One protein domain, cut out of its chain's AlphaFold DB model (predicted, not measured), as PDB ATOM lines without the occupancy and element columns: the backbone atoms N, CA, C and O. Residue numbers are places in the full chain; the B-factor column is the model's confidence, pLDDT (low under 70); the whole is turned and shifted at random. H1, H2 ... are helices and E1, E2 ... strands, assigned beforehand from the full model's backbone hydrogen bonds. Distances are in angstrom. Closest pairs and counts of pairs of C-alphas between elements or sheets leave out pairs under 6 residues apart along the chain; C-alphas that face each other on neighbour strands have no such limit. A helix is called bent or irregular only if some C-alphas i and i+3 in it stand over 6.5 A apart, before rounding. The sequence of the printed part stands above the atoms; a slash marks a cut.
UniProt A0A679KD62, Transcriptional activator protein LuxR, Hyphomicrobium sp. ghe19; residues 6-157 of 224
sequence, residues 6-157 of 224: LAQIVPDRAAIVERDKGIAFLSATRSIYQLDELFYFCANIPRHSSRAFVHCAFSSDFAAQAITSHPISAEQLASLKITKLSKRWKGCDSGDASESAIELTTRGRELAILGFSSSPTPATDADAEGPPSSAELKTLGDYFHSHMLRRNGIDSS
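This is residues 6 to 157 of the 224 residues of the protein "Transcriptional activator protein LuxR" of Hyphomicrobium sp. ghe19 (UniProt A0A679KD62). A twisted six-stranded sheet is the middle of this domain, with the long helix H5 and the shorter H2 side by side over one face and the loose H4 over the opposite face, by the E5 edge. Small H1 grazes the sheet at E1, E4 and E3, with small H3 near H1 but off the sheet, and the loops of residues 90 to 95 and 122 to 128 stick out. The printed part has 152 residues, with named elements in the order H1 E1 H2 E2 E3 E4 H3 H4 E5 E6 H5; its class is mixed, helices and strands. The sheet runs E1 E4 E3 E2 E6 E5, antiparallel throughout. The whole is compact, radius of gyration of the C-alphas 16.4 A, but elongated, spanning 54 by 30 by 30 A.

Begin with E2, residues 37 to 47, 29.1 A long; find C-alpha 37 at (8.073, -14.310, 25.999). Beside it are E3, residues 52 to 59, 23.4 A, and E6, residues 111 to 117, 20.2 A. The sheet's other strands are E4, residues 63 to 68, 17.1 A, an inner strand, and the edge strands E1, residues 16 to 19, and E5, residues 100 to 103. H5, residues 134 to 151, runs 25.4 A to C-alpha 151 at (17.101, -35.769, 33.624). The other helices are H1, residues 6 to 9, H2, residues 24 to 32, H3, residues 74 to 79, and H4, residues 82 to 90. H4 is irregular: C-alphas 87 and 90 are 7.1 A apart.

E2, E3 and E4 form a meander, each strand the antiparallel neighbour of the one before; look at N 42 and O 56, 2.9 A, and N 55 and O 66, 2.9 A, within hydrogen-bond range. Across E2 and E6, N 41 and O 113 are 2.9 A apart. At the edge strands, see N 17 and O 65, 2.8 A, for E1 and E4, and N 102 and O 114, 2.7 A, for the hairpin E5 and E6. E2 bends by 61 degrees at residue 44. Helices on both faces make three layers: H5, at a height of 8.9 A over the sheet, and H2, at 8.7 A, share one face; H4, at 8.3 A, is on the other. The closest C-alphas of H5 and E6 are those of Leu 114 and Gly 141, 5.8 A; of H2 and E2, Arg 30 and Leu 38, 6.0 A; of H4 and E5, Leu 85 and Ala 101, 6.3 A. H1 only grazes the sheet, with its residues 6 to 9, and H3 is not on it; H1 and H3 are close but not clearly touching, their closest C-alphas being those of Ile 9 and Gln 76, 5.7 A apart. Every O i to N i+4 pair is within hydrogen-bond range in H2, H3 and H5; H4 has 1 of 5, and 2 of 6 O i to N i+3 pairs, and H1 is too short for an i+4 pair.

The C-alphas of Ser 50 and Thr 124, the two farthest apart, are 53.8 A from each other. The printed part has no cut; its one long link is E6 to H5. Residues 90 to 95 and 122 to 128 stand free. Mean pLDDT of the printed part is 78.4; it is under 70 at residues 48 to 50, 81 to 99, 120 to 131 and 155 to 157.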
ATOM      1  N   LEU A   6      -0.981 -27.624  31.283       85.00
ATOM      2  CA  LEU A   6      -0.983 -29.010  31.757       85.00
ATOM      3  C   LEU A   6      -2.340 -29.405  32.353       85.00
ATOM      4  O   LEU A   6      -2.786 -30.523  32.133       85.00
ATOM      5  N   ALA A   7      -3.053 -28.483  33.005       86.38
ATOM      6  CA  ALA A   7      -4.377 -28.745  33.573       86.38
ATOM      7  C   ALA A   7      -5.485 -28.961  32.523       86.38
ATOM      8  O   ALA A   7      -6.592 -29.356  32.893       86.38
ATOM      9  N   GLN A   8      -5.213 -28.696  31.238       85.25
ATOM     10  CA  GLN A   8      -6.131 -28.974  30.124       85.25
ATOM     11  C   GLN A   8      -5.958 -30.389  29.556       85.25
ATOM     12  O   GLN A   8      -6.885 -30.920  28.950       85.25
ATOM     13  N   ILE A   9      -4.780 -30.993  29.733       84.75
ATOM     14  CA  ILE A   9      -4.397 -32.257  29.080       84.75
ATOM     15  C   ILE A   9      -4.098 -33.384  30.065       84.75
ATOM     16  O   ILE A   9      -4.202 -34.553  29.706       84.75
ATOM     17  N   VAL A  10      -3.752 -33.048  31.307       86.75
ATOM     18  CA  VAL A  10      -3.537 -34.011  32.383       86.75
ATOM     19  C   VAL A  10      -4.869 -34.217  33.112       86.75
ATOM     20  O   VAL A  10      -5.393 -33.254  33.674       86.75
ATOM     21  N   PRO A  11      -5.426 -35.446  33.123       79.88
ATOM     22  CA  PRO A  11      -6.724 -35.716  33.747       79.88
ATOM     23  C   PRO A  11      -6.718 -35.477  35.260       79.88
ATOM     24  O   PRO A  11      -7.673 -34.934  35.812       79.88
ATOM     25  N   ASP A  12      -5.630 -35.872  35.923       85.94
ATOM     26  CA  ASP A  12      -5.451 -35.705  37.360       85.94
ATOM     27  C   ASP A  12      -4.654 -34.432  37.666       85.94
ATOM     28  O   ASP A  12      -3.439 -34.363  37.470       85.94
ATOM     29  N   ARG A  13      -5.342 -33.414  38.187       81.75
ATOM     30  CA  ARG A  13      -4.707 -32.147  38.571       81.75
ATOM     31  C   ARG A  13      -3.773 -32.284  39.770       81.75
ATOM     32  O   ARG A  13      -2.850 -31.485  39.878       81.75
ATOM     33  N   ALA A  14      -3.970 -33.278  40.639       79.56
ATOM     34  CA  ALA A  14      -3.086 -33.508  41.782       79.56
ATOM     35  C   ALA A  14      -1.690 -33.982  41.345       79.56
ATOM     36  O   ALA A  14      -0.713 -33.787  42.065       79.56
ATOM     37  N   ALA A  15      -1.579 -34.546  40.139       82.44
ATOM     38  CA  ALA A  15      -0.307 -34.939  39.548       82.44
ATOM     39  C   ALA A  15       0.518 -33.749  39.020       82.44
ATOM     40  O   ALA A  15       1.665 -33.947  38.610       82.44
ATOM     41  N   ILE A  16      -0.046 -32.533  38.997       89.25
ATOM     42  CA  ILE A  16       0.606 -31.327  38.484       89.25
ATOM     43  C   ILE A  16       1.314 -30.601  39.626       89.25
ATOM     44  O   ILE A  16       0.706 -30.168  40.601       89.25
ATOM     45  N   VAL A  17       2.618 -30.410  39.465       90.81
ATOM     46  CA  VAL A  17       3.454 -29.597  40.342       90.81
ATOM     47  C   VAL A  17       3.765 -28.292  39.625       90.81
ATOM     48  O   VAL A  17       4.492 -28.288  38.630       90.81
ATOM     49  N   GLU A  18       3.236 -27.185  40.143       90.31
ATOM     50  CA  GLU A  18       3.515 -25.834  39.651       90.31
ATOM     51  C   GLU A  18       4.394 -25.055  40.629       90.31
ATOM     52  O   GLU A  18       4.359 -25.261  41.844       90.31
ATOM     53  N   ARG A  19       5.215 -24.159  40.085       88.44
ATOM     54  CA  ARG A  19       6.052 -23.234  40.845       88.44
ATOM     55  C   ARG A  19       6.035 -21.874  40.165       88.44
ATOM     56  O   ARG A  19       6.286 -21.781  38.963       88.44
ATOM     57  N   ASP A  20       5.854 -20.824  40.961       85.44
ATOM     58  CA  ASP A  20       5.982 -19.419  40.540       85.44
ATOM     59  C   ASP A  20       7.458 -18.977  40.511       85.44
ATOM     60  O   ASP A  20       7.850 -17.927  41.016       85.44
ATOM     61  N   LYS A  21       8.309 -19.860  39.986       87.25
ATOM     62  CA  LYS A  21       9.708 -19.614  39.650       87.25
ATOM     63  C   LYS A  21       9.962 -20.322  38.331       87.25
ATOM     64  O   LYS A  21       9.751 -21.535  38.243       87.25
ATOM     65  N   GLY A  22      10.385 -19.579  37.317       85.44
ATOM     66  CA  GLY A  22      10.730 -20.170  36.034       85.44
ATOM     67  C   GLY A  22      12.110 -20.809  36.022       85.44
ATOM     68  O   GLY A  22      12.757 -21.019  37.051       85.44
ATOM     69  N   ILE A  23      12.548 -21.169  34.823       92.75
ATOM     70  CA  ILE A  23      13.811 -21.863  34.606       92.75
ATOM     71  C   ILE A  23      14.886 -20.844  34.240       92.75
ATOM     72  O   ILE A  23      14.758 -20.142  33.240       92.75
ATOM     73  N   ALA A  24      15.978 -20.813  35.013       93.00
ATOM     74  CA  ALA A  24      17.087 -19.875  34.818       93.00
ATOM     75  C   ALA A  24      17.648 -19.897  33.386       93.00
ATOM     76  O   ALA A  24      17.936 -18.844  32.836       93.00
ATOM     77  N   PHE A  25      17.723 -21.077  32.758       94.56
ATOM     78  CA  PHE A  25      18.106 -21.210  31.349       94.56
ATOM     79  C   PHE A  25      17.193 -20.390  30.424       94.56
ATOM     80  O   PHE A  25      17.680 -19.604  29.626       94.56
ATOM     81  N   LEU A  26      15.868 -20.514  30.572       93.38
ATOM     82  CA  LEU A  26      14.906 -19.773  29.752       93.38
ATOM     83  C   LEU A  26      14.898 -18.276  30.093       93.38
ATOM     84  O   LEU A  26      14.726 -17.449  29.207       93.38
ATOM     85  N   SER A  27      15.106 -17.919  31.360       92.88
ATOM     86  CA  SER A  27      15.254 -16.521  31.785       92.88
ATOM     87  C   SER A  27      16.492 -15.865  31.161       92.88
ATOM     88  O   SER A  27      16.382 -14.782  30.589       92.88
ATOM     89  N   ALA A  28      17.639 -16.548  31.183       92.75
ATOM     90  CA  ALA A  28      18.871 -16.074  30.563       92.75
ATOM     91  C   ALA A  28      18.714 -15.934  29.044       92.75
ATOM     92  O   ALA A  28      19.004 -14.871  28.509       92.75
ATOM     93  N   THR A  29      18.178 -16.952  28.361       91.56
ATOM     94  CA  THR A  29      17.916 -16.890  26.915       91.56
ATOM     95  C   THR A  29      16.979 -15.735  26.560       91.56
ATOM     96  O   THR A  29      17.273 -14.976  25.643       91.56
ATOM     97  N   ARG A  30      15.884 -15.543  27.313       90.69
ATOM     98  CA  ARG A  30      14.964 -14.412  27.107       90.69
ATOM     99  C   ARG A  30      15.690 -13.070  27.224       90.69
ATOM    100  O   ARG A  30      15.471 -12.198  26.395       90.69
ATOM    101  N   SER A  31      16.553 -12.918  28.228       90.19
ATOM    102  CA  SER A  31      17.303 -11.680  28.461       90.19
ATOM    103  C   SER A  31      18.380 -11.423  27.408       90.19
ATOM    104  O   SER A  31      18.540 -10.280  26.996       90.19
ATOM    105  N   ILE A  32      19.123 -12.456  26.998       88.62
ATOM    106  CA  ILE A  32      20.205 -12.349  26.006       88.62
ATOM    107  C   ILE A  32      19.634 -11.917  24.657       88.62
ATOM    108  O   ILE A  32      20.151 -10.996  24.040       88.62
ATOM    109  N   TYR A  33      18.531 -12.539  24.240       85.69
ATOM    110  CA  TYR A  33      17.913 -12.288  22.938       85.69
ATOM    111  C   TYR A  33      16.773 -11.267  22.968       85.69
ATOM    112  O   TYR A  33      16.045 -11.149  21.985       85.69
ATOM    113  N   GLN A  34      16.591 -10.569  24.094       85.94
ATOM    114  CA  GLN A  34      15.575  -9.524  24.272       85.94
ATOM    115  C   GLN A  34      14.161  -9.966  23.840       85.94
ATOM    116  O   GLN A  34      13.416  -9.223  23.207       85.94
ATOM    117  N   LEU A  35      13.794 -11.206  24.171       85.56
ATOM    118  CA  LEU A  35      12.482 -11.766  23.846       85.56
ATOM    119  C   LEU A  35      11.431 -11.282  24.857       85.56
ATOM    120  O   LEU A  35      11.710 -11.197  26.057       85.56
ATOM    121  N   ASP A  36      10.203 -11.044  24.398       84.88
ATOM    122  CA  ASP A  36       9.085 -10.669  25.271       84.88
ATOM    123  C   ASP A  36       8.612 -11.891  26.078       84.88
ATOM    124  O   ASP A  36       8.540 -11.863  27.308       84.88
ATOM    125  N   GLU A  37       8.354 -13.010  25.389       86.00
ATOM    126  CA  GLU A  37       8.073 -14.310  25.999       86.00
ATOM    127  C   GLU A  37       9.023 -15.389  25.455       86.00
ATOM    128  O   GLU A  37       9.409 -15.396  24.287       86.00
ATOM    129  N   LEU A  38       9.365 -16.352  26.316       89.88
ATOM    130  CA  LEU A  38      10.020 -17.604  25.943       89.88
ATOM    131  C   LEU A  38       9.424 -18.737  26.777       89.88
ATOM    132  O   LEU A  38       9.311 -18.631  28.008       89.88
ATOM    133  N   PHE A  39       9.064 -19.834  26.124       91.38
ATOM    134  CA  PHE A  39       8.539 -21.016  26.777       91.38
ATOM    135  C   PHE A  39       9.003 -22.306  26.112       91.38
ATOM    136  O   PHE A  39       9.263 -22.379  24.916       91.38
ATOM    137  N   TYR A  40       9.026 -23.357  26.916       93.94
ATOM    138  CA  TYR A  40       9.277 -24.723  26.508       93.94
ATOM    139  C   TYR A  40       8.081 -25.582  26.905       93.94
ATOM    140  O   TYR A  40       7.655 -25.561  28.061       93.94
ATOM    141  N   PHE A  41       7.548 -26.351  25.964       93.19
ATOM    142  CA  PHE A  41       6.511 -27.337  26.226       93.19
ATOM    143  C   PHE A  41       6.981 -28.699  25.746       93.19
ATOM    144  O   PHE A  41       7.421 -28.843  24.605       93.19
ATOM    145  N   CYS A  42       6.859 -29.708  26.601       92.94
ATOM    146  CA  CYS A  42       7.099 -31.078  26.201       92.94
ATOM    147  C   CYS A  42       6.122 -32.035  26.871       92.94
ATOM    148  O   CYS A  42       5.868 -31.940  28.071       92.94
ATOM    149  N   ALA A  43       5.585 -32.965  26.092       92.50
ATOM    150  CA  ALA A  43       4.655 -33.984  26.553       92.50
ATOM    151  C   ALA A  43       5.144 -35.369  26.142       92.50
ATOM    152  O   ALA A  43       5.761 -35.521  25.093       92.50
ATOM    153  N   ASN A  44       4.792 -36.378  26.934       91.69
ATOM    154  CA  ASN A  44       5.080 -37.791  26.696       91.69
ATOM    155  C   ASN A  44       6.564 -38.179  26.787       91.69
ATOM    156  O   ASN A  44       6.969 -39.125  26.122       91.69
ATOM    157  N   ILE A  45       7.355 -37.530  27.649       91.25
ATOM    158  CA  ILE A  45       8.723 -37.982  27.959       91.25
ATOM    159  C   ILE A  45       8.636 -39.305  28.748       91.25
ATOM    160  O   ILE A  45       8.176 -39.279  29.894       91.25
ATOM    161  N   PRO A  46       9.052 -40.466  28.207       85.88
ATOM    162  CA  PRO A  46       9.008 -41.722  28.953       85.88
ATOM    163  C   PRO A  46      10.028 -41.745  30.103       85.88
ATOM    164  O   PRO A  46      11.172 -41.333  29.950       85.88
ATOM    165  N   ARG A  47       9.650 -42.289  31.262       81.50
ATOM    166  CA  ARG A  47      10.582 -42.584  32.363       81.50
ATOM    167  C   ARG A  47      10.992 -44.047  32.311       81.50
ATOM    168  O   ARG A  47      10.169 -44.924  32.590       81.50
ATOM    169  N   HIS A  48      12.269 -44.295  32.021       66.00
ATOM    170  CA  HIS A  48      12.838 -45.638  31.858       66.00
ATOM    171  C   HIS A  48      12.556 -46.559  33.063       66.00
ATOM    172  O   HIS A  48      12.255 -47.738  32.898       66.00
ATOM    173  N   SER A  49      12.565 -46.022  34.289       62.41
ATOM    174  CA  SER A  49      12.426 -46.824  35.512       62.41
ATOM    175  C   SER A  49      10.990 -47.111  35.964       62.41
ATOM    176  O   SER A  49      10.808 -47.945  36.846       62.41
ATOM    177  N   SER A  50       9.968 -46.414  35.447       62.81
ATOM    178  CA  SER A  50       8.658 -46.375  36.127       62.81
ATOM    179  C   SER A  50       7.424 -46.521  35.236       62.81
ATOM    180  O   SER A  50       6.321 -46.309  35.731       62.81
ATOM    181  N   ARG A  51       7.572 -46.851  33.940       76.31
ATOM    182  CA  ARG A  51       6.457 -46.891  32.955       76.31
ATOM    183  C   ARG A  51       5.554 -45.643  32.998       76.31
ATOM    184  O   ARG A  51       4.384 -45.704  32.642       76.31
ATOM    185  N   ALA A  52       6.100 -44.520  33.455       87.19
ATOM    186  CA  ALA A  52       5.386 -43.263  33.616       87.19
ATOM    187  C   ALA A  52       5.861 -42.267  32.560       87.19
ATOM    188  O   ALA A  52       6.948 -42.411  32.001       87.19
ATOM    189  N   PHE A  53       5.063 -41.238  32.328       90.81
ATOM    190  CA  PHE A  53       5.319 -40.192  31.353       90.81
ATOM    191  C   PHE A  53       5.409 -38.853  32.063       90.81
ATOM    192  O   PHE A  53       4.600 -38.558  32.941       90.81
ATOM    193  N   VAL A  54       6.401 -38.056  31.686       92.62
ATOM    194  CA  VAL A  54       6.562 -36.682  32.152       92.62
ATOM    195  C   VAL A  54       6.064 -35.719  31.092       92.62
ATOM    196  O   VAL A  54       6.391 -35.837  29.911       92.62
ATOM    197  N   HIS A  55       5.314 -34.729  31.561       93.81
ATOM    198  CA  HIS A  55       4.853 -33.585  30.786       93.81
ATOM    199  C   HIS A  55       5.303 -32.327  31.502       93.81
ATOM    200  O   HIS A  55       5.267 -32.267  32.731       93.81
ATOM    201  N   CYS A  56       5.743 -31.323  30.765       93.94
ATOM    202  CA  CYS A  56       6.266 -30.100  31.342       93.94
ATOM    203  C   CYS A  56       5.967 -28.892  30.463       93.94
ATOM    204  O   CYS A  56       5.964 -28.963  29.237       93.94
ATOM    205  N   ALA A  57       5.708 -27.778  31.133       93.38
ATOM    206  CA  ALA A  57       5.548 -26.466  30.539       93.38
ATOM    207  C   ALA A  57       6.374 -25.495  31.379       93.38
ATOM    208  O   ALA A  57       6.092 -25.299  32.563       93.38
ATOM    209  N   PHE A  58       7.413 -24.924  30.789       94.69
ATOM    210  CA  PHE A  58       8.351 -24.043  31.465       94.69
ATOM    211  C   PHE A  58       8.449 -22.711  30.745       94.69
ATOM    212  O   PHE A  58       8.321 -22.634  29.528       94.69
ATOM    213  N   SER A  59       8.731 -21.667  31.506       91.94
ATOM    214  CA  SER A  59       9.041 -20.339  31.001       91.94
ATOM    215  C   SER A  59      10.122 -19.698  31.871       91.94
ATOM    216  O   SER A  59      10.684 -20.332  32.770       91.94
ATOM    217  N   SER A  60      10.419 -18.437  31.590       88.19
ATOM    218  CA  SER A  60      11.275 -17.570  32.401       88.19
ATOM    219  C   SER A  60      10.698 -17.329  33.798       88.19
ATOM    220  O   SER A  60      11.468 -17.276  34.755       88.19
ATOM    221  N   ASP A  61       9.366 -17.322  33.932       88.75
ATOM    222  CA  ASP A  61       8.696 -16.893  35.171       88.75
ATOM    223  C   ASP A  61       7.853 -17.989  35.851       88.75
ATOM    224  O   ASP A  61       7.474 -17.857  37.012       88.75
ATOM    225  N   PHE A  62       7.588 -19.112  35.175       91.75
ATOM    226  CA  PHE A  62       6.847 -20.233  35.763       91.75
ATOM    227  C   PHE A  62       7.416 -21.588  35.342       91.75
ATOM    228  O   PHE A  62       8.014 -21.730  34.270       91.75
ATOM    229  N   ALA A  63       7.173 -22.603  36.166       92.12
ATOM    230  CA  ALA A  63       7.437 -23.986  35.809       92.12
ATOM    231  C   ALA A  63       6.300 -24.899  36.268       92.12
ATOM    232  O   ALA A  63       5.911 -24.877  37.434       92.12
ATOM    233  N   ALA A  64       5.798 -25.729  35.357       93.25
ATOM    234  CA  ALA A  64       4.787 -26.739  35.627       93.25
ATOM    235  C   ALA A  64       5.254 -28.099  35.097       93.25
ATOM    236  O   ALA A  64       5.780 -28.199  33.987       93.25
ATOM    237  N   GLN A  65       5.058 -29.151  35.885       94.38
ATOM    238  CA  GLN A  65       5.376 -30.525  35.507       94.38
ATOM    239  C   GLN A  65       4.278 -31.469  35.990       94.38
ATOM    240  O   GLN A  65       3.757 -31.292  37.083       94.38
ATOM    241  N   ALA A  66       3.968 -32.499  35.209       94.06
ATOM    242  CA  ALA A  66       3.065 -33.570  35.597       94.06
ATOM    243  C   ALA A  66       3.664 -34.939  35.281       94.06
ATOM    244  O   ALA A  66       4.436 -35.083  34.329       94.06
ATOM    245  N   ILE A  67       3.296 -35.942  36.079       92.00
ATOM    246  CA  ILE A  67       3.682 -37.338  35.863       92.00
ATOM    247  C   ILE A  67       2.411 -38.175  35.742       92.00
ATOM    248  O   ILE A  67       1.592 -38.182  36.653       92.00
ATOM    249  N   THR A  68       2.260 -38.904  34.640       91.75
ATOM    250  CA  THR A  68       1.104 -39.780  34.392       91.75
ATOM    251  C   THR A  68       1.551 -41.217  34.141       91.75
ATOM    252  O   THR A  68       2.675 -41.469  33.718       91.75
ATOM    253  N   SER A  69       0.671 -42.189  34.374       89.06
ATOM    254  CA  SER A  69       0.912 -43.603  34.038       89.06
ATOM    255  C   SER A  69       0.770 -43.903  32.540       89.06
ATOM    256  O   SER A  69       1.248 -44.930  32.058       89.06
ATOM    257  N   HIS A  70       0.102 -43.025  31.793       88.12
ATOM    258  CA  HIS A  70      -0.196 -43.184  30.370       88.12
ATOM    259  C   HIS A  70       0.202 -41.931  29.588       88.12
ATOM    260  O   HIS A  70       0.151 -40.833  30.154       88.12
ATOM    261  N   PRO A  71       0.599 -42.066  28.310       89.31
ATOM    262  CA  PRO A  71       0.883 -40.907  27.482       89.31
ATOM    263  C   PRO A  71      -0.407 -40.113  27.235       89.31
ATOM    264  O   PRO A  71      -1.492 -40.684  27.132       89.31
ATOM    265  N   ILE A  72      -0.274 -38.797  27.112       89.12
ATOM    266  CA  ILE A  72      -1.326 -37.899  26.640       89.12
ATOM    267  C   ILE A  72      -1.616 -38.240  25.179       89.12
ATOM    268  O   ILE A  72      -0.691 -38.375  24.367       89.12
ATOM    269  N   SER A  73      -2.898 -38.398  24.849       86.56
ATOM    270  CA  SER A  73      -3.323 -38.792  23.509       86.56
ATOM    271  C   SER A  73      -3.075 -37.683  22.482       86.56
ATOM    272  O   SER A  73      -3.027 -36.495  22.806       86.56
ATOM    273  N   ALA A  74      -2.966 -38.065  21.207       81.19
ATOM    274  CA  ALA A  74      -2.843 -37.098  20.118       81.19
ATOM    275  C   ALA A  74      -4.046 -36.138  20.054       81.19
ATOM    276  O   ALA A  74      -3.871 -34.967  19.738       81.19
ATOM    277  N   GLU A  75      -5.248 -36.602  20.409       81.44
ATOM    278  CA  GLU A  75      -6.461 -35.775  20.471       81.44
ATOM    279  C   GLU A  75      -6.376 -34.710  21.571       81.44
ATOM    280  O   GLU A  75      -6.704 -33.548  21.339       81.44
ATOM    281  N   GLN A  76      -5.871 -35.078  22.753       82.75
ATOM    282  CA  GLN A  76      -5.638 -34.137  23.851       82.75
ATOM    283  C   GLN A  76      -4.536 -33.128  23.512       82.75
ATOM    284  O   GLN A  76      -4.633 -31.962  23.875       82.75
ATOM    285  N   LEU A  77      -3.493 -33.536  22.786       80.81
ATOM    286  CA  LEU A  77      -2.474 -32.600  22.300       80.81
ATOM    287  C   LEU A  77      -3.010 -31.695  21.181       80.81
ATOM    288  O   LEU A  77      -2.636 -30.528  21.108       80.81
ATOM    289  N   ALA A  78      -3.902 -32.196  20.326       76.00
ATOM    290  CA  ALA A  78      -4.534 -31.418  19.261       76.00
ATOM    291  C   ALA A  78      -5.573 -30.416  19.789       76.00
ATOM    292  O   ALA A  78      -5.812 -29.390  19.149       76.00
ATOM    293  N   SER A  79      -6.180 -30.683  20.951       73.56
ATOM    294  CA  SER A  79      -7.087 -29.739  21.614       73.56
ATOM    295  C   SER A  79      -6.347 -28.525  22.186       73.56
ATOM    296  O   SER A  79      -6.941 -27.452  22.341       73.56
ATOM    297  N   LEU A  80      -5.034 -28.647  22.424       70.38
ATOM    298  CA  LEU A  80      -4.191 -27.510  22.763       70.38
ATOM    299  C   LEU A  80      -4.160 -26.538  21.585       70.38
ATOM    300  O   LEU A  80      -3.671 -26.848  20.499       70.38
ATOM    301  N   LYS A  81      -4.544 -25.282  21.837       64.81
ATOM    302  CA  LYS A  81      -4.344 -24.179  20.877       64.81
ATOM    303  C   LYS A  81      -2.860 -23.913  20.563       64.81
ATOM    304  O   LYS A  81      -2.566 -23.095  19.699       64.81
ATOM    305  N   ILE A  82      -1.938 -24.641  21.192       58.72
ATOM    306  CA  ILE A  82      -0.498 -24.630  20.917       58.72
ATOM    307  C   ILE A  82      -0.202 -25.099  19.480       58.72
ATOM    308  O   ILE A  82       0.682 -24.550  18.836       58.72
ATOM    309  N   THR A  83      -0.994 -26.009  18.899       47.28
ATOM    310  CA  THR A  83      -0.861 -26.389  17.472       47.28
ATOM    311  C   THR A  83      -1.478 -25.377  16.496       47.28
ATOM    312  O   THR A  83      -1.243 -25.459  15.292       47.28
ATOM    313  N   LYS A  84      -2.231 -24.369  16.966       46.31
ATOM    314  CA  LYS A  84      -2.595 -23.215  16.120       46.31
ATOM    315  C   LYS A  84      -1.426 -22.235  15.947       46.31
ATOM    316  O   LYS A  84      -1.414 -21.540  14.935       46.31
ATOM    317  N   LEU A  85      -0.432 -22.244  16.845       43.56
ATOM    318  CA  LEU A  85       0.834 -21.518  16.658       43.56
ATOM    319  C   LEU A  85       1.686 -22.145  15.541       43.56
ATOM    320  O   LEU A  85       2.325 -21.415  14.793       43.56
ATOM    321  N   SER A  86       1.627 -23.469  15.334       39.34
ATOM    322  CA  SER A  86       2.335 -24.119  14.217       39.34
ATOM    323  C   SER A  86       1.621 -23.988  12.861       39.34
ATOM    324  O   SER A  86       2.270 -24.008  11.820       39.34
ATOM    325  N   LYS A  87       0.289 -23.807  12.823       36.81
ATOM    326  CA  LYS A  87      -0.481 -23.661  11.564       36.81
ATOM    327  C   LYS A  87      -0.416 -22.269  10.917       36.81
ATOM    328  O   LYS A  87      -0.789 -22.150   9.753       36.81
ATOM    329  N   ARG A  88       0.100 -21.240  11.604       31.39
ATOM    330  CA  ARG A  88       0.331 -19.890  11.036       31.39
ATOM    331  C   ARG A  88       1.588 -19.818  10.136       31.39
ATOM    332  O   ARG A  88       1.929 -18.754   9.640       31.39
ATOM    333  N   TRP A  89       2.253 -20.955   9.894       43.12
ATOM    334  CA  TRP A  89       3.598 -21.046   9.298       43.12
ATOM    335  C   TRP A  89       3.660 -21.201   7.767       43.12
ATOM    336  O   TRP A  89       4.750 -21.268   7.208       43.12
ATOM    337  N   LYS A  90       2.532 -21.273   7.046       31.62
ATOM    338  CA  LYS A  90       2.542 -21.352   5.565       31.62
ATOM    339  C   LYS A  90       2.039 -20.102   4.839       31.62
ATOM    340  O   LYS A  90       1.695 -20.172   3.665       31.62
ATOM    341  N   GLY A  91       2.086 -18.957   5.506       31.52
ATOM    342  CA  GLY A  91       1.861 -17.657   4.884       31.52
ATOM    343  C   GLY A  91       0.998 -16.772   5.762       31.52
ATOM    344  O   GLY A  91      -0.113 -17.152   6.115       31.52
ATOM    345  N   CYS A  92       1.506 -15.610   6.145       33.44
ATOM    346  CA  CYS A  92       1.150 -14.353   5.494       33.44
ATOM    347  C   CYS A  92       1.861 -13.192   6.198       33.44
ATOM    348  O   CYS A  92       2.203 -13.275   7.378       33.44
ATOM    349  N   ASP A  93       2.026 -12.127   5.426       41.09
ATOM    350  CA  ASP A  93       2.430 -10.791   5.822       41.09
ATOM    351  C   ASP A  93       1.568 -10.176   6.936       41.09
ATOM    352  O   ASP A  93       0.367 -10.430   7.053       41.09
ATOM    353  N   SER A  94       2.210  -9.223   7.621       36.59
ATOM    354  CA  SER A  94       1.682  -8.085   8.390       36.59
ATOM    355  C   SER A  94       1.275  -8.271   9.864       36.59
ATOM    356  O   SER A  94       0.290  -8.923  10.194       36.59
ATOM    357  N   GLY A  95       2.007  -7.536  10.718       41.84
ATOM    358  CA  GLY A  95       1.438  -6.685  11.773       41.84
ATOM    359  C   GLY A  95       1.448  -7.221  13.206       41.84
ATOM    360  O   GLY A  95       0.544  -7.954  13.582       41.84
ATOM    361  N   ASP A  96       2.407  -6.727  13.997       44.16
ATOM    362  CA  ASP A  96       2.510  -6.737  15.469       44.16
ATOM    363  C   ASP A  96       2.780  -8.077  16.191       44.16
ATOM    364  O   ASP A  96       1.975  -9.002  16.199       44.16
ATOM    365  N   ALA A  97       3.953  -8.128  16.845       48.06
ATOM    366  CA  ALA A  97       4.545  -9.229  17.621       48.06
ATOM    367  C   ALA A  97       4.610 -10.589  16.889       48.06
ATOM    368  O   ALA A  97       3.642 -11.350  16.808       48.06
ATOM    369  N   SER A  98       5.797 -10.953  16.393       56.31
ATOM    370  CA  SER A  98       6.034 -12.245  15.733       56.31
ATOM    371  C   SER A  98       6.115 -13.395  16.749       56.31
ATOM    372  O   SER A  98       7.176 -13.972  16.973       56.31
ATOM    373  N   GLU A  99       4.987 -13.752  17.371       60.62
ATOM    374  CA  GLU A  99       4.850 -15.011  18.114       60.62
ATOM    375  C   GLU A  99       5.191 -16.194  17.194       60.62
ATOM    376  O   GLU A  99       4.538 -16.416  16.170       60.62
ATOM    377  N   SER A 100       6.222 -16.949  17.570       73.75
ATOM    378  CA  SER A 100       6.832 -18.018  16.780       73.75
ATOM    379  C   SER A 100       7.083 -19.249  17.657       73.75
ATOM    380  O   SER A 100       7.364 -19.135  18.847       73.75
ATOM    381  N   ALA A 101       6.961 -20.456  17.098       81.62
ATOM    382  CA  ALA A 101       7.061 -21.712  17.854       81.62
ATOM    383  C   ALA A 101       7.795 -22.828  17.095       81.62
ATOM    384  O   ALA A 101       7.264 -23.428  16.171       81.62
ATOM    385  N   ILE A 102       9.012 -23.156  17.502       87.06
ATOM    386  CA  ILE A 102       9.864 -24.131  16.826       87.06
ATOM    387  C   ILE A 102       9.636 -25.530  17.404       87.06
ATOM    388  O   ILE A 102       9.708 -25.730  18.618       87.06
ATOM    389  N   GLU A 103       9.412 -26.511  16.531       88.81
ATOM    390  CA  GLU A 103       9.444 -27.927  16.905       88.81
ATOM    391  C   GLU A 103      10.891 -28.390  17.117       88.81
ATOM    392  O   GLU A 103      11.789 -28.113  16.314       88.81
ATOM    393  N   LEU A 104      11.116 -29.079  18.233       89.94
ATOM    394  CA  LEU A 104      12.431 -29.547  18.649       89.94
ATOM    395  C   LEU A 104      12.672 -30.979  18.181       89.94
ATOM    396  O   LEU A 104      11.747 -31.728  17.879       89.94
ATOM    397  N   THR A 105      13.938 -31.372  18.124       86.69
ATOM    398  CA  THR A 105      14.330 -32.712  17.697       86.69
ATOM    399  C   THR A 105      13.980 -33.736  18.773       86.69
ATOM    400  O   THR A 105      14.646 -33.825  19.804       86.69
ATOM    401  N   THR A 106      12.949 -34.534  18.509       81.62
ATOM    402  CA  THR A 106      12.476 -35.608  19.388       81.62
ATOM    403  C   THR A 106      13.301 -36.888  19.195       81.62
ATOM    404  O   THR A 106      13.928 -37.109  18.156       81.62
ATOM    405  N   ARG A 107      13.342 -37.743  20.220       74.94
ATOM    406  CA  ARG A 107      14.041 -39.042  20.242       74.94
ATOM    407  C   ARG A 107      13.101 -40.238  20.400       74.94
ATOM    408  O   ARG A 107      13.544 -41.379  20.265       74.94
ATOM    409  N   GLY A 108      11.827 -40.002  20.684       74.12
ATOM    410  CA  GLY A 108      10.815 -41.032  20.870       74.12
ATOM    411  C   GLY A 108       9.445 -40.603  20.354       74.12
ATOM    412  O   GLY A 108       9.283 -40.248  19.190       74.12
ATOM    413  N   ARG A 109       8.428 -40.730  21.210       75.19
ATOM    414  CA  ARG A 109       7.035 -40.337  20.914       75.19
ATOM    415  C   ARG A 109       6.621 -39.066  21.655       75.19
ATOM    416  O   ARG A 109       5.433 -38.748  21.722       75.19
ATOM    417  N   GLU A 110       7.582 -38.389  22.265       87.44
ATOM    418  CA  GLU A 110       7.374 -37.111  22.910       87.44
ATOM    419  C   GLU A 110       7.150 -36.006  21.880       87.44
ATOM    420  O   GLU A 110       7.684 -36.040  20.776       87.44
ATOM    421  N   LEU A 111       6.345 -35.022  22.262       89.12
ATOM    422  CA  LEU A 111       6.199 -33.760  21.549       89.12
ATOM    423  C   LEU A 111       7.053 -32.729  22.278       89.12
ATOM    424  O   LEU A 111       6.944 -32.643  23.500       89.12
ATOM    425  N   ALA A 112       7.852 -31.937  21.568       91.88
ATOM    426  CA  ALA A 112       8.682 -30.895  22.165       91.88
ATOM    427  C   ALA A 112       8.665 -29.623  21.307       91.88
ATOM    428  O   ALA A 112       8.931 -29.667  20.109       91.88
ATOM    429  N   ILE A 113       8.336 -28.487  21.925       91.50
ATOM    430  CA  ILE A 113       8.190 -27.190  21.258       91.50
ATOM    431  C   ILE A 113       8.872 -26.110  22.099       91.50
ATOM    432  O   ILE A 113       8.708 -26.067  23.322       91.50
ATOM    433  N   LEU A 114       9.586 -25.208  21.431       91.94
ATOM    434  CA  LEU A 114      10.062 -23.948  21.987       91.94
ATOM    435  C   LEU A 114       9.276 -22.797  21.358       91.94
ATOM    436  O   LEU A 114       9.369 -22.585  20.154       91.94
ATOM    437  N   GLY A 115       8.515 -22.051  22.149       89.12
ATOM    438  CA  GLY A 115       7.815 -20.864  21.668       89.12
ATOM    439  C   GLY A 115       8.395 -19.580  22.224       89.12
ATOM    440  O   GLY A 115       8.898 -19.552  23.346       89.12
ATOM    441  N   PHE A 116       8.333 -18.527  21.424       87.12
ATOM    442  CA  PHE A 116       8.890 -17.224  21.736       87.12
ATOM    443  C   PHE A 116       8.097 -16.107  21.062       87.12
ATOM    444  O   PHE A 116       7.401 -16.327  20.071       87.12
ATOM    445  N   SER A 117       8.230 -14.898  21.588       84.38
ATOM    446  CA  SER A 117       7.768 -13.674  20.942       84.38
ATOM    447  C   SER A 117       8.826 -12.594  21.082       84.38
ATOM    448  O   SER A 117       9.552 -12.537  22.074       84.38
ATOM    449  N   SER A 118       8.915 -11.746  20.068       80.25
ATOM    450  CA  SER A 118       9.751 -10.556  20.088       80.25
ATOM    451  C   SER A 118       8.979  -9.404  19.474       80.25
ATOM    452  O   SER A 118       8.404  -9.533  18.381       80.25
ATOM    453  N   SER A 119       8.996  -8.274  20.157       74.31
ATOM    454  CA  SER A 119       8.559  -7.007  19.617       74.31
ATOM    455  C   SER A 119       9.635  -6.509  18.645       74.31
ATOM    456  O   SER A 119      10.827  -6.734  18.863       74.31
ATOM    457  N   PRO A 120       9.250  -5.905  17.510       63.84
ATOM    458  CA  PRO A 120      10.226  -5.339  16.593       63.84
ATOM    459  C   PRO A 120      10.970  -4.203  17.304       63.84
ATOM    460  O   PRO A 120      10.388  -3.161  17.609       63.84
ATOM    461  N   THR A 121      12.256  -4.403  17.583       60.75
ATOM    462  CA  THR A 121      13.126  -3.353  18.115       60.75
ATOM    463  C   THR A 121      13.303  -2.260  17.055       60.75
ATOM    464  O   THR A 121      13.670  -2.576  15.917       60.75
ATOM    465  N   PRO A 122      13.044  -0.976  17.370       56.00
ATOM    466  CA  PRO A 122      13.262   0.116  16.429       56.00
ATOM    467  C   PRO A 122      14.749   0.187  16.067       56.00
ATOM    468  O   PRO A 122      15.606   0.233  16.948       56.00
ATOM    469  N   ALA A 123      15.031   0.163  14.762       54.38
ATOM    470  CA  ALA A 123      16.351   0.037  14.141       54.38
ATOM    471  C   ALA A 123      17.273   1.244  14.404       54.38
ATOM    472  O   ALA A 123      17.586   2.006  13.489       54.38
ATOM    473  N   THR A 124      17.675   1.442  15.658       55.78
ATOM    474  CA  THR A 124      18.407   2.644  16.090       55.78
ATOM    475  C   THR A 124      19.849   2.345  16.502       55.78
ATOM    476  O   THR A 124      20.687   3.238  16.410       55.78
ATOM    477  N   ASP A 125      20.177   1.091  16.828       55.72
ATOM    478  CA  ASP A 125      21.514   0.710  17.287       55.72
ATOM    479  C   ASP A 125      22.219  -0.154  16.232       55.72
ATOM    480  O   ASP A 125      21.901  -1.326  16.042       55.72
ATOM    481  N   ALA A 126      23.191   0.437  15.531       55.38
ATOM    482  CA  ALA A 126      24.014  -0.232  14.517       55.38
ATOM    483  C   ALA A 126      24.922  -1.349  15.085       55.38
ATOM    484  O   ALA A 126      25.470  -2.133  14.314       55.38
ATOM    485  N   ASP A 127      25.036  -1.428  16.416       52.94
ATOM    486  CA  ASP A 127      25.827  -2.414  17.164       52.94
ATOM    487  C   ASP A 127      24.964  -3.493  17.850       52.94
ATOM    488  O   ASP A 127      25.494  -4.361  18.545       52.94
ATOM    489  N   ALA A 128      23.634  -3.454  17.695       55.81
ATOM    490  CA  ALA A 128      22.759  -4.481  18.251       55.81
ATOM    491  C   ALA A 128      22.870  -5.764  17.413       55.81
ATOM    492  O   ALA A 128      22.577  -5.754  16.214       55.81
ATOM    493  N   GLU A 129      23.276  -6.878  18.039       56.25
ATOM    494  CA  GLU A 129      23.099  -8.200  17.433       56.25
ATOM    495  C   GLU A 129      21.637  -8.324  16.983       56.25
ATOM    496  O   GLU A 129      20.711  -8.055  17.753       56.25
ATOM    497  N   GLY A 130      21.433  -8.656  15.705       58.62
ATOM    498  CA  GLY A 130      20.096  -8.812  15.141       58.62
ATOM    499  C   GLY A 130      19.266  -9.843  15.921       58.62
ATOM    500  O   GLY A 130      19.823 -10.641  16.678       58.62
ATOM    501  N   PRO A 131      17.932  -9.864  15.736       62.91
ATOM    502  CA  PRO A 131      17.083 -10.846  16.401       62.91
ATOM    503  C   PRO A 131      17.625 -12.261  16.152       62.91
ATOM    504  O   PRO A 131      18.094 -12.538  15.040       62.91
ATOM    505  N   PRO A 132      17.571 -13.156  17.155       71.38
ATOM    506  CA  PRO A 132      18.155 -14.480  17.025       71.38
ATOM    507  C   PRO A 132      17.628 -15.192  15.790       71.38
ATOM    508  O   PRO A 132      16.419 -15.208  15.522       71.38
ATOM    509  N   SER A 133      18.527 -15.855  15.069       80.94
ATOM    510  CA  SER A 133      18.097 -16.736  13.997       80.94
ATOM    511  C   SER A 133      17.218 -17.856  14.569       80.94
ATOM    512  O   SER A 133      17.429 -18.366  15.675       80.94
ATOM    513  N   SER A 134      16.220 -18.298  13.802       79.38
ATOM    514  CA  SER A 134      15.385 -19.437  14.206       79.38
ATOM    515  C   SER A 134      16.217 -20.709  14.436       79.38
ATOM    516  O   SER A 134      15.850 -21.547  15.259       79.38
ATOM    517  N   ALA A 135      17.362 -20.836  13.761       83.81
ATOM    518  CA  ALA A 135      18.311 -21.928  13.939       83.81
ATOM    519  C   ALA A 135      19.015 -21.895  15.310       83.81
ATOM    520  O   ALA A 135      19.168 -22.942  15.944       83.81
ATOM    521  N   GLU A 136      19.403 -20.717  15.802       88.81
ATOM    522  CA  GLU A 136      19.986 -20.561  17.142       88.81
ATOM    523  C   GLU A 136      18.977 -20.904  18.234       88.81
ATOM    524  O   GLU A 136      19.272 -21.719  19.113       88.81
ATOM    525  N   LEU A 137      17.755 -20.368  18.143       89.19
ATOM    526  CA  LEU A 137      16.690 -20.696  19.095       89.19
ATOM    527  C   LEU A 137      16.358 -22.186  19.066       89.19
ATOM    528  O   LEU A 137      16.200 -22.799  20.124       89.19
ATOM    529  N   LYS A 138      16.325 -22.801  17.877       90.44
ATOM    530  CA  LYS A 138      16.169 -24.253  17.755       90.44
ATOM    531  C   LYS A 138      17.292 -24.993  18.477       90.44
ATOM    532  O   LYS A 138      17.011 -25.919  19.230       90.44
ATOM    533  N   THR A 139      18.538 -24.568  18.297       92.88
ATOM    534  CA  THR A 139      19.710 -25.193  18.929       92.88
ATOM    535  C   THR A 139      19.634 -25.117  20.456       92.88
ATOM    536  O   THR A 139      19.853 -26.116  21.144       92.88
ATOM    537  N   LEU A 140      19.259 -23.959  21.005       93.25
ATOM    538  CA  LEU A 140      19.057 -23.782  22.446       93.25
ATOM    539  C   LEU A 140      17.897 -24.632  22.971       93.25
ATOM    540  O   LEU A 140      18.014 -25.262  24.026       93.25
ATOM    541  N   GLY A 141      16.800 -24.684  22.217       94.25
ATOM    542  CA  GLY A 141      15.663 -25.546  22.509       94.25
ATOM    543  C   GLY A 141      16.051 -27.023  22.523       94.25
ATOM    544  O   GLY A 141      15.739 -27.721  23.485       94.25
ATOM    545  N   ASP A 142      16.795 -27.493  21.522       93.38
ATOM    546  CA  ASP A 142      17.270 -28.876  21.411       93.38
ATOM    547  C   ASP A 142      18.244 -29.236  22.540       93.38
ATOM    548  O   ASP A 142      18.198 -30.348  23.083       93.38
ATOM    549  N   TYR A 143      19.099 -28.294  22.950       94.00
ATOM    550  CA  TYR A 143      19.991 -28.475  24.093       94.00
ATOM    551  C   TYR A 143      19.201 -28.649  25.393       94.00
ATOM    552  O   TYR A 143      19.430 -29.600  26.151       94.00
ATOM    553  N   PHE A 144      18.232 -27.763  25.631       95.00
ATOM    554  CA  PHE A 144      17.370 -27.827  26.805       95.00
ATOM    555  C   PHE A 144      16.499 -29.088  26.806       95.00
ATOM    556  O   PHE A 144      16.382 -29.771  27.826       95.00
ATOM    557  N   HIS A 145      15.948 -29.457  25.652       94.12
ATOM    558  CA  HIS A 145      15.187 -30.685  25.493       94.12
ATOM    559  C   HIS A 145      16.049 -31.914  25.784       94.12
ATOM    560  O   HIS A 145      15.653 -32.769  26.571       94.12
ATOM    561  N   SER A 146      17.273 -31.961  25.255       90.62
ATOM    562  CA  SER A 146      18.223 -33.036  25.548       90.62
ATOM    563  C   SER A 146      18.558 -33.115  27.041       90.62
ATOM    564  O   SER A 146      18.675 -34.210  27.585       90.62
ATOM    565  N   HIS A 147      18.689 -31.976  27.729       91.44
ATOM    566  CA  HIS A 147      18.840 -31.948  29.186       91.44
ATOM    567  C   HIS A 147      17.614 -32.543  29.899       91.44
ATOM    568  O   HIS A 147      17.772 -33.334  30.830       91.44
ATOM    569  N   MET A 148      16.403 -32.223  29.438       91.12
ATOM    570  CA  MET A 148      15.161 -32.775  29.983       91.12
ATOM    571  C   MET A 148      15.023 -34.280  29.758       91.12
ATOM    572  O   MET A 148      14.591 -34.981  30.672       91.12
ATOM    573  N   LEU A 149      15.422 -34.790  28.592       88.75
ATOM    574  CA  LEU A 149      15.461 -36.227  28.317       88.75
ATOM    575  C   LEU A 149      16.409 -36.936  29.300       88.75
ATOM    576  O   LEU A 149      15.969 -37.817  30.043       88.75
ATOM    577  N   ARG A 150      17.661 -36.467  29.421       86.19
ATOM    578  CA  ARG A 150      18.662 -37.039  30.347       86.19
ATOM    579  C   ARG A 150      18.195 -37.027  31.799       86.19
ATOM    580  O   ARG A 150      18.266 -38.033  32.495       86.19
ATOM    581  N   ARG A 151      17.633 -35.903  32.258       87.06
ATOM    582  CA  ARG A 151      17.101 -35.769  33.624       87.06
ATOM    583  C   ARG A 151      15.994 -36.786  33.937       87.06
ATOM    584  O   ARG A 151      15.810 -37.140  35.099       87.06
ATOM    585  N   ASN A 152      15.259 -37.247  32.925       85.19
ATOM    586  CA  ASN A 152      14.203 -38.250  33.069       85.19
ATOM    587  C   ASN A 152      14.676 -39.687  32.783       85.19
ATOM    588  O   ASN A 152      13.850 -40.599  32.710       85.19
ATOM    589  N   GLY A 153      15.993 -39.900  32.684       75.38
ATOM    590  CA  GLY A 153      16.599 -41.207  32.443       75.38
ATOM    591  C   GLY A 153      16.531 -41.653  30.985       75.38
ATOM    592  O   GLY A 153      16.652 -42.842  30.720       75.38
ATOM    593  N   ILE A 154      16.304 -40.722  30.054       73.56
ATOM    594  CA  ILE A 154      16.450 -40.953  28.617       73.56
ATOM    595  C   ILE A 154      17.826 -40.419  28.231       73.56
ATOM    596  O   ILE A 154      17.981 -39.273  27.797       73.56
ATOM    597  N   ASP A 155      18.848 -41.234  28.440       65.00
ATOM    598  CA  ASP A 155      20.182 -40.892  27.978       65.00
ATOM    599  C   ASP A 155      20.347 -41.229  26.495       65.00
ATOM    600  O   ASP A 155      19.800 -42.197  25.973       65.00
ATOM    601  N   SER A 156      21.199 -40.466  25.805       53.81
ATOM    602  CA  SER A 156      21.762 -40.892  24.513       53.81
ATOM    603  C   SER A 156      22.483 -42.248  24.627       53.81
ATOM    604  O   SER A 156      22.735 -42.886  23.611       53.81
ATOM    605  N   SER A 157      22.835 -42.667  25.851       48.25
ATOM    606  CA  SER A 157      23.452 -43.951  26.188       48.25
ATOM    607  C   SER A 157      22.463 -45.105  26.376       48.25
ATOM    608  O   SER A 157      22.908 -46.216  26.629       48.25
TER     609      SER A 157